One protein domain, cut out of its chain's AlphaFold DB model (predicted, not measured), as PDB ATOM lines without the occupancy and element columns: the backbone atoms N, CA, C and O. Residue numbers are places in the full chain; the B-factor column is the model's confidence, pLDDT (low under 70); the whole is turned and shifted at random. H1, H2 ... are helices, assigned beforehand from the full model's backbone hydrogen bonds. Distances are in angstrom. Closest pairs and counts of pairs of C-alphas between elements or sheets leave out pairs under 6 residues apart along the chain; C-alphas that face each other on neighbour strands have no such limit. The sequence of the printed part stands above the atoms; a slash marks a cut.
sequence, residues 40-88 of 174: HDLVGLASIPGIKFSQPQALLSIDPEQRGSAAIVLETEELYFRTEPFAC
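What this domain is: This is residues 40 to 88 of the 174 residues of the protein "(rape) hypothetical protein" of Brassica napus (UniProt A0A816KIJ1). With little regular structure, this is a loose, winding chain with three very short helices strung along it: H2 in the middle, H3 next to it, and H1 off towards one end. Residues 47 to 52 and 83 to 88 stand free of the rest. The 49 printed residues hold H1, H2 and H3 in that order and no named strand; the class is all helix, though named elements hold only 16 residues. The whole is loose, with a radius of gyration of the C-alphas of 12.2 A, and spans 31 by 20 by 20 A, only just elongated.

How they stand to each other: H3, residues 70 to 75, and H2, residues 55 to 59, only just touch, with 3 pairs of C-alphas within 8 A; the closest C-alphas, of Val 73 and Gln 55, are 6.4 A apart. H1, residues 42 to 46, is apart from both. Every O i to N i+4 pair is within hydrogen-bond range in H1 and H3; H2 has 0 of 1, but 2 of 2 O i to N i+3 pairs.

Where its parts are: H3 measures 8.8 A, ending at C-alpha 75 (36.453, -22.007, 19.934). H2 measures 7.0 A and H1 6.1 A, the latter beginning at C-alpha 42 (22.464, -42.175, 25.932).

The domain as a whole: The C-alphas farthest apart, of Pro 49 and Cys 88, are 35.8 A apart. The printed part has no cut, and both links are short. Residues 76 to 88 hold no named element; pLDDT is under 70 at residues 77 to 79.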
ATOM      1  N   HIS A  40      15.947 -45.984  23.592       85.88
ATOM      2  CA  HIS A  40      17.381 -45.926  23.843       85.88
ATOM      3  C   HIS A  40      17.731 -44.977  24.994       85.88
ATOM      4  O   HIS A  40      17.161 -43.894  25.129       85.88
ATOM      5  N   ASP A  41      18.728 -45.360  25.789       86.56
ATOM      6  CA  ASP A  41      19.454 -44.448  26.664       86.56
ATOM      7  C   ASP A  41      20.651 -43.822  25.923       86.56
ATOM      8  O   ASP A  41      20.995 -44.198  24.800       86.56
ATOM      9  N   LEU A  42      21.310 -42.841  26.548       82.38
ATOM     10  CA  LEU A  42      22.464 -42.175  25.932       82.38
ATOM     11  C   LEU A  42      23.632 -43.140  25.677       82.38
ATOM     12  O   LEU A  42      24.365 -42.960  24.707       82.38
ATOM     13  N   VAL A  43      23.800 -44.165  26.521       83.38
ATOM     14  CA  VAL A  43      24.836 -45.192  26.334       83.38
ATOM     15  C   VAL A  43      24.503 -46.069  25.124       83.38
ATOM     16  O   VAL A  43      25.362 -46.288  24.271       83.38
ATOM     17  N   GLY A  44      23.252 -46.517  25.010       85.19
ATOM     18  CA  GLY A  44      22.729 -47.270  23.876       85.19
ATOM     19  C   GLY A  44      22.887 -46.509  22.566       85.19
ATOM     20  O   GLY A  44      23.466 -47.052  21.627       85.19
ATOM     21  N   LEU A  45      22.489 -45.233  22.522       84.75
ATOM     22  CA  LEU A  45      22.680 -44.375  21.345       84.75
ATOM     23  C   LEU A  45      24.156 -44.232  20.961       84.75
ATOM     24  O   LEU A  45      24.491 -44.333  19.783       84.75
ATOM     25  N   ALA A  46      25.044 -44.039  21.939       81.25
ATOM     26  CA  ALA A  46      26.476 -43.890  21.686       81.25
ATOM     27  C   ALA A  46      27.137 -45.162  21.137       81.25
ATOM     28  O   ALA A  46      28.153 -45.082  20.449       81.25
ATOM     29  N   SER A  47      26.559 -46.332  21.412       83.12
ATOM     30  CA  SER A  47      27.061 -47.613  20.909       83.12
ATOM     31  C   SER A  47      26.660 -47.930  19.464       83.12
ATOM     32  O   SER A  47      27.207 -48.868  18.881       83.12
ATOM     33  N   ILE A  48      25.728 -47.174  18.869       83.75
ATOM     34  CA  ILE A  48      25.251 -47.423  17.505       83.75
ATOM     35  C   ILE A  48      26.254 -46.831  16.500       83.75
ATOM     36  O   ILE A  48      26.415 -45.607  16.430       83.75
ATOM     37  N   PRO A  49      26.906 -47.661  15.663       81.62
ATOM     38  CA  PRO A  49      27.827 -47.159  14.655       81.62
ATOM     39  C   PRO A  49      27.076 -46.295  13.637       81.62
ATOM     40  O   PRO A  49      26.099 -46.726  13.030       81.62
ATOM     41  N   GLY A  50      27.549 -45.064  13.441       78.38
ATOM     42  CA  GLY A  50      26.959 -44.102  12.506       78.38
ATOM     43  C   GLY A  50      26.138 -42.993  13.167       78.38
ATOM     44  O   GLY A  50      25.937 -41.959  12.530       78.38
ATOM     45  N   ILE A  51      25.748 -43.135  14.439       80.69
ATOM     46  CA  ILE A  51      25.223 -42.007  15.217       80.69
ATOM     47  C   ILE A  51      26.404 -41.127  15.623       80.69
ATOM     48  O   ILE A  51      27.301 -41.550  16.349       80.69
ATOM     49  N   LYS A  52      26.422 -39.894  15.116       75.38
ATOM     50  CA  LYS A  52      27.393 -38.872  15.505       75.38
ATOM     51  C   LYS A  52      26.679 -37.822  16.330       75.38
ATOM     52  O   LYS A  52      25.729 -37.201  15.861       75.38
ATOM     53  N   PHE A  53      27.160 -37.622  17.545       77.94
ATOM     54  CA  PHE A  53      26.736 -36.505  18.370       77.94
ATOM     55  C   PHE A  53      27.340 -35.201  17.838       77.94
ATOM     56  O   PHE A  53      28.464 -35.181  17.335       77.94
ATOM     57  N   SER A  54      26.585 -34.111  17.953       79.38
ATOM     58  CA  SER A  54      27.102 -32.754  17.737       79.38
ATOM     59  C   SER A  54      28.189 -32.412  18.765       79.38
ATOM     60  O   SER A  54      28.286 -33.048  19.819       79.38
ATOM     61  N   GLN A  55      29.007 -31.393  18.495       75.31
ATOM     62  CA  GLN A  55      30.068 -30.988  19.426       75.31
ATOM     63  C   GLN A  55      29.557 -30.641  20.841       75.31
ATOM     64  O   GLN A  55      30.176 -31.090  21.809       75.31
ATOM     65  N   PRO A  56      28.414 -29.946  21.023       75.06
ATOM     66  CA  PRO A  56      27.843 -29.722  22.351       75.06
ATOM     67  C   PRO A  56      27.416 -31.021  23.043       75.06
ATOM     68  O   PRO A  56      27.599 -31.179  24.245       75.06
ATOM     69  N   GLN A  57      26.889 -31.989  22.292       78.06
ATOM     70  CA  GLN A  57      26.512 -33.294  22.836       78.06
ATOM     71  C   GLN A  57      27.741 -34.118  23.255       78.06
ATOM     72  O   GLN A  57      27.658 -34.881  24.214       78.06
ATOM     73  N   ALA A  58      28.901 -33.909  22.625       76.56
ATOM     74  CA  ALA A  58      30.157 -34.517  23.060       76.56
ATOM     75  C   ALA A  58      30.621 -34.013  24.445       76.56
ATOM     76  O   ALA A  58      31.271 -34.765  25.174       76.56
ATOM     77  N   LEU A  59      30.245 -32.795  24.873       80.94
ATOM     78  CA  LEU A  59      30.464 -32.337  26.262       80.94
ATOM     79  C   LEU A  59      29.693 -33.193  27.272       80.94
ATOM     80  O   LEU A  59      30.128 -33.371  28.411       80.94
ATOM     81  N   LEU A  60      28.548 -33.722  26.847       78.19
ATOM     82  CA  LEU A  60      27.662 -34.555  27.651       78.19
ATOM     83  C   LEU A  60      27.992 -36.049  27.527       78.19
ATOM     84  O   LEU A  60      27.245 -36.878  28.049       78.19
ATOM     85  N   SER A  61      29.108 -36.408  26.877       82.56
ATOM     86  CA  SER A  61      29.525 -37.804  26.760       82.56
ATOM     87  C   SER A  61      29.690 -38.451  28.139       82.56
ATOM     88  O   SER A  61      30.324 -37.907  29.059       82.56
ATOM     89  N   ILE A  62      29.117 -39.647  28.267       81.44
ATOM     90  CA  ILE A  62      29.230 -40.489  29.461       81.44
ATOM     91  C   ILE A  62      30.635 -41.094  29.547       81.44
ATOM     92  O   ILE A  62      31.178 -41.202  30.646       81.44
ATOM     93  N   ASP A  63      31.235 -41.429  28.402       79.69
ATOM     94  CA  ASP A  63      32.598 -41.944  28.322       79.69
ATOM     95  C   ASP A  63      33.611 -40.796  28.508       79.69
ATOM     96  O   ASP A  63      33.593 -39.848  27.711       79.69
ATOM     97  N   PRO A  64      34.488 -40.855  29.534       83.88
ATOM     98  CA  PRO A  64      35.512 -39.843  29.764       83.88
ATOM     99  C   PRO A  64      36.457 -39.636  28.581       83.88
ATOM    100  O   PRO A  64      36.879 -38.506  28.357       83.88
ATOM    101  N   GLU A  65      36.790 -40.691  27.831       82.06
ATOM    102  CA  GLU A  65      37.736 -40.599  26.711       82.06
ATOM    103  C   GLU A  65      37.124 -39.879  25.506       82.06
ATOM    104  O   GLU A  65      37.830 -39.230  24.739       82.06
ATOM    105  N   GLN A  66      35.799 -39.950  25.375       77.38
ATOM    106  CA  GLN A  66      35.035 -39.303  24.308       77.38
ATOM    107  C   GLN A  66      34.413 -37.970  24.749       77.38
ATOM    108  O   GLN A  66      33.706 -37.324  23.974       77.38
ATOM    109  N   ARG A  67      34.628 -37.548  26.002       85.75
ATOM    110  CA  ARG A  67      34.084 -36.295  26.528       85.75
ATOM    111  C   ARG A  67      34.890 -35.108  26.017       85.75
ATOM    112  O   ARG A  67      36.062 -34.946  26.343       85.75
ATOM    113  N   GLY A  68      34.229 -34.244  25.249       79.94
ATOM    114  CA  GLY A  68      34.812 -32.991  24.779       79.94
ATOM    115  C   GLY A  68      35.144 -32.032  25.927       79.94
ATOM    116  O   GLY A  68      34.518 -32.057  26.986       79.94
ATOM    117  N   SER A  69      36.119 -31.149  25.704       83.19
ATOM    118  CA  SER A  69      36.409 -30.032  26.613       83.19
ATOM    119  C   SER A  69      35.585 -28.803  26.235       83.19
ATOM    120  O   SER A  69      35.380 -28.533  25.052       83.19
ATOM    121  N   ALA A  70      35.177 -28.011  27.232       80.50
ATOM    122  CA  ALA A  70      34.453 -26.758  27.011       80.50
ATOM    123  C   ALA A  70      35.240 -25.768  26.133       80.50
ATOM    124  O   ALA A  70      34.632 -25.035  25.363       80.50
ATOM    125  N   ALA A  71      36.578 -25.785  26.195       82.44
ATOM    126  CA  ALA A  71      37.424 -24.926  25.363       82.44
ATOM    127  C   ALA A  71      37.199 -25.170  23.861       82.44
ATOM    128  O   ALA A  71      37.004 -24.226  23.106       82.44
ATOM    129  N   ILE A  72      37.121 -26.441  23.454       78.12
ATOM    130  CA  ILE A  72      36.942 -26.831  22.050       78.12
ATOM    131  C   ILE A  72      35.594 -26.329  21.516       78.12
ATOM    132  O   ILE A  72      35.525 -25.848  20.394       78.12
ATOM    133  N   VAL A  73      34.533 -26.404  22.325       76.94
ATOM    134  CA  VAL A  73      33.176 -25.989  21.914       76.94
ATOM    135  C   VAL A  73      32.992 -24.467  21.943       76.94
ATOM    136  O   VAL A  73      32.122 -23.939  21.263       76.94
ATOM    137  N   LEU A  74      33.801 -23.744  22.724       77.12
ATOM    138  CA  LEU A  74      33.808 -22.276  22.719       77.12
ATOM    139  C   LEU A  74      34.586 -21.696  21.531       77.12
ATOM    140  O   LEU A  74      34.252 -20.610  21.058       77.12
ATOM    141  N   GLU A  75      35.639 -22.389  21.094       74.00
ATOM    142  CA  GLU A  75      36.453 -22.007  19.934       74.00
ATOM    143  C   GLU A  75      35.757 -22.312  18.609       74.00
ATOM    144  O   GLU A  75      36.005 -21.639  17.608       74.00
ATOM    145  N   THR A  76      34.880 -23.313  18.587       70.88
ATOM    146  CA  THR A  76      34.081 -23.600  17.405       70.88
ATOM    147  C   THR A  76      32.999 -22.537  17.251       70.88
ATOM    148  O   THR A  76      32.424 -22.048  18.222       70.88
ATOM    149  N   GLU A  77      32.696 -22.149  16.011       64.69
ATOM    150  CA  GLU A  77      31.617 -21.196  15.700       64.69
ATOM    151  C   GLU A  77      30.216 -21.793  15.950       64.69
ATOM    152  O   GLU A  77      29.229 -21.395  15.330       64.69
ATOM    153  N   GLU A  78      30.108 -22.797  16.818       66.50
ATOM    154  CA  GLU A  78      28.866 -23.507  17.027       66.50
ATOM    155  C   GLU A  78      27.844 -22.657  17.774       66.50
ATOM    156  O   GLU A  78      28.102 -21.945  18.748       66.50
ATOM    157  N   LEU A  79      26.627 -22.781  17.263       66.62
ATOM    158  CA  LEU A  79      25.472 -21.972  17.586       66.62
ATOM    159  C   LEU A  79      25.063 -22.108  19.066       66.62
ATOM    160  O   LEU A  79      24.544 -21.165  19.641       66.62
ATOM    161  N   TYR A  80      25.384 -23.234  19.716       73.88
ATOM    162  CA  TYR A  80      24.871 -23.617  21.037       73.88
ATOM    163  C   TYR A  80      25.045 -22.563  22.141       73.88
ATOM    164  O   TYR A  80      24.092 -22.271  22.854       73.88
ATOM    165  N   PHE A  81      26.234 -21.962  22.281       76.69
ATOM    166  CA  PHE A  81      26.475 -20.919  23.294       76.69
ATOM    167  C   PHE A  81      26.123 -19.505  22.815       76.69
ATOM    168  O   PHE A  81      26.174 -18.555  23.596       76.69
ATOM    169  N   ARG A  82      25.799 -19.355  21.529       79.31
ATOM    170  CA  ARG A  82      25.507 -18.075  20.877       79.31
ATOM    171  C   ARG A  82      24.049 -17.954  20.416       79.31
ATOM    172  O   ARG A  82      23.692 -16.910  19.877       79.31
ATOM    173  N   THR A  83      23.205 -18.956  20.665       81.19
ATOM    174  CA  THR A  83      21.754 -18.892  20.447       81.19
ATOM    175  C   THR A  83      20.947 -18.945  21.713       81.19
ATOM    176  O   THR A  83      21.342 -19.538  22.711       81.19
ATOM    177  N   GLU A  84      19.756 -18.368  21.610       81.62
ATOM    178  CA  GLU A  84      18.728 -18.503  22.619       81.62
ATOM    179  C   GLU A  84      18.323 -19.976  22.833       81.62
ATOM    180  O   GLU A  84      18.245 -20.747  21.870       81.62
ATOM    181  N   PRO A  85      18.009 -20.366  24.079       82.75
ATOM    182  CA  PRO A  85      18.087 -19.540  25.280       82.75
ATOM    183  C   PRO A  85      19.532 -19.398  25.778       82.75
ATOM    184  O   PRO A  85      20.248 -20.382  25.956       82.75
ATOM    185  N   PHE A  86      19.942 -18.159  26.049       80.06
ATOM    186  CA  PHE A  86      21.237 -17.887  26.666       80.06
ATOM    187  C   PHE A  86      21.271 -18.387  28.112       80.06
ATOM    188  O   PHE A  86      20.233 -18.565  28.755       80.06
ATOM    189  N   ALA A  87      22.485 -18.574  28.638       81.81
ATOM    190  CA  ALA A  87      22.667 -18.805  30.063       81.81
ATOM    191  C   ALA A  87      21.981 -17.689  30.869       81.81
ATOM    192  O   ALA A  87      22.053 -16.513  30.507       81.81
ATOM    193  N   CYS A  88      21.309 -18.074  31.954       82.50
ATOM    194  CA  CYS A  88      20.632 -17.129  32.828       82.50
ATOM    195  C   CYS A  88      21.644 -16.130  33.404       82.50
ATOM    196  O   CYS A  88      22.761 -16.519  33.756       82.50
TER     197      CYS A  88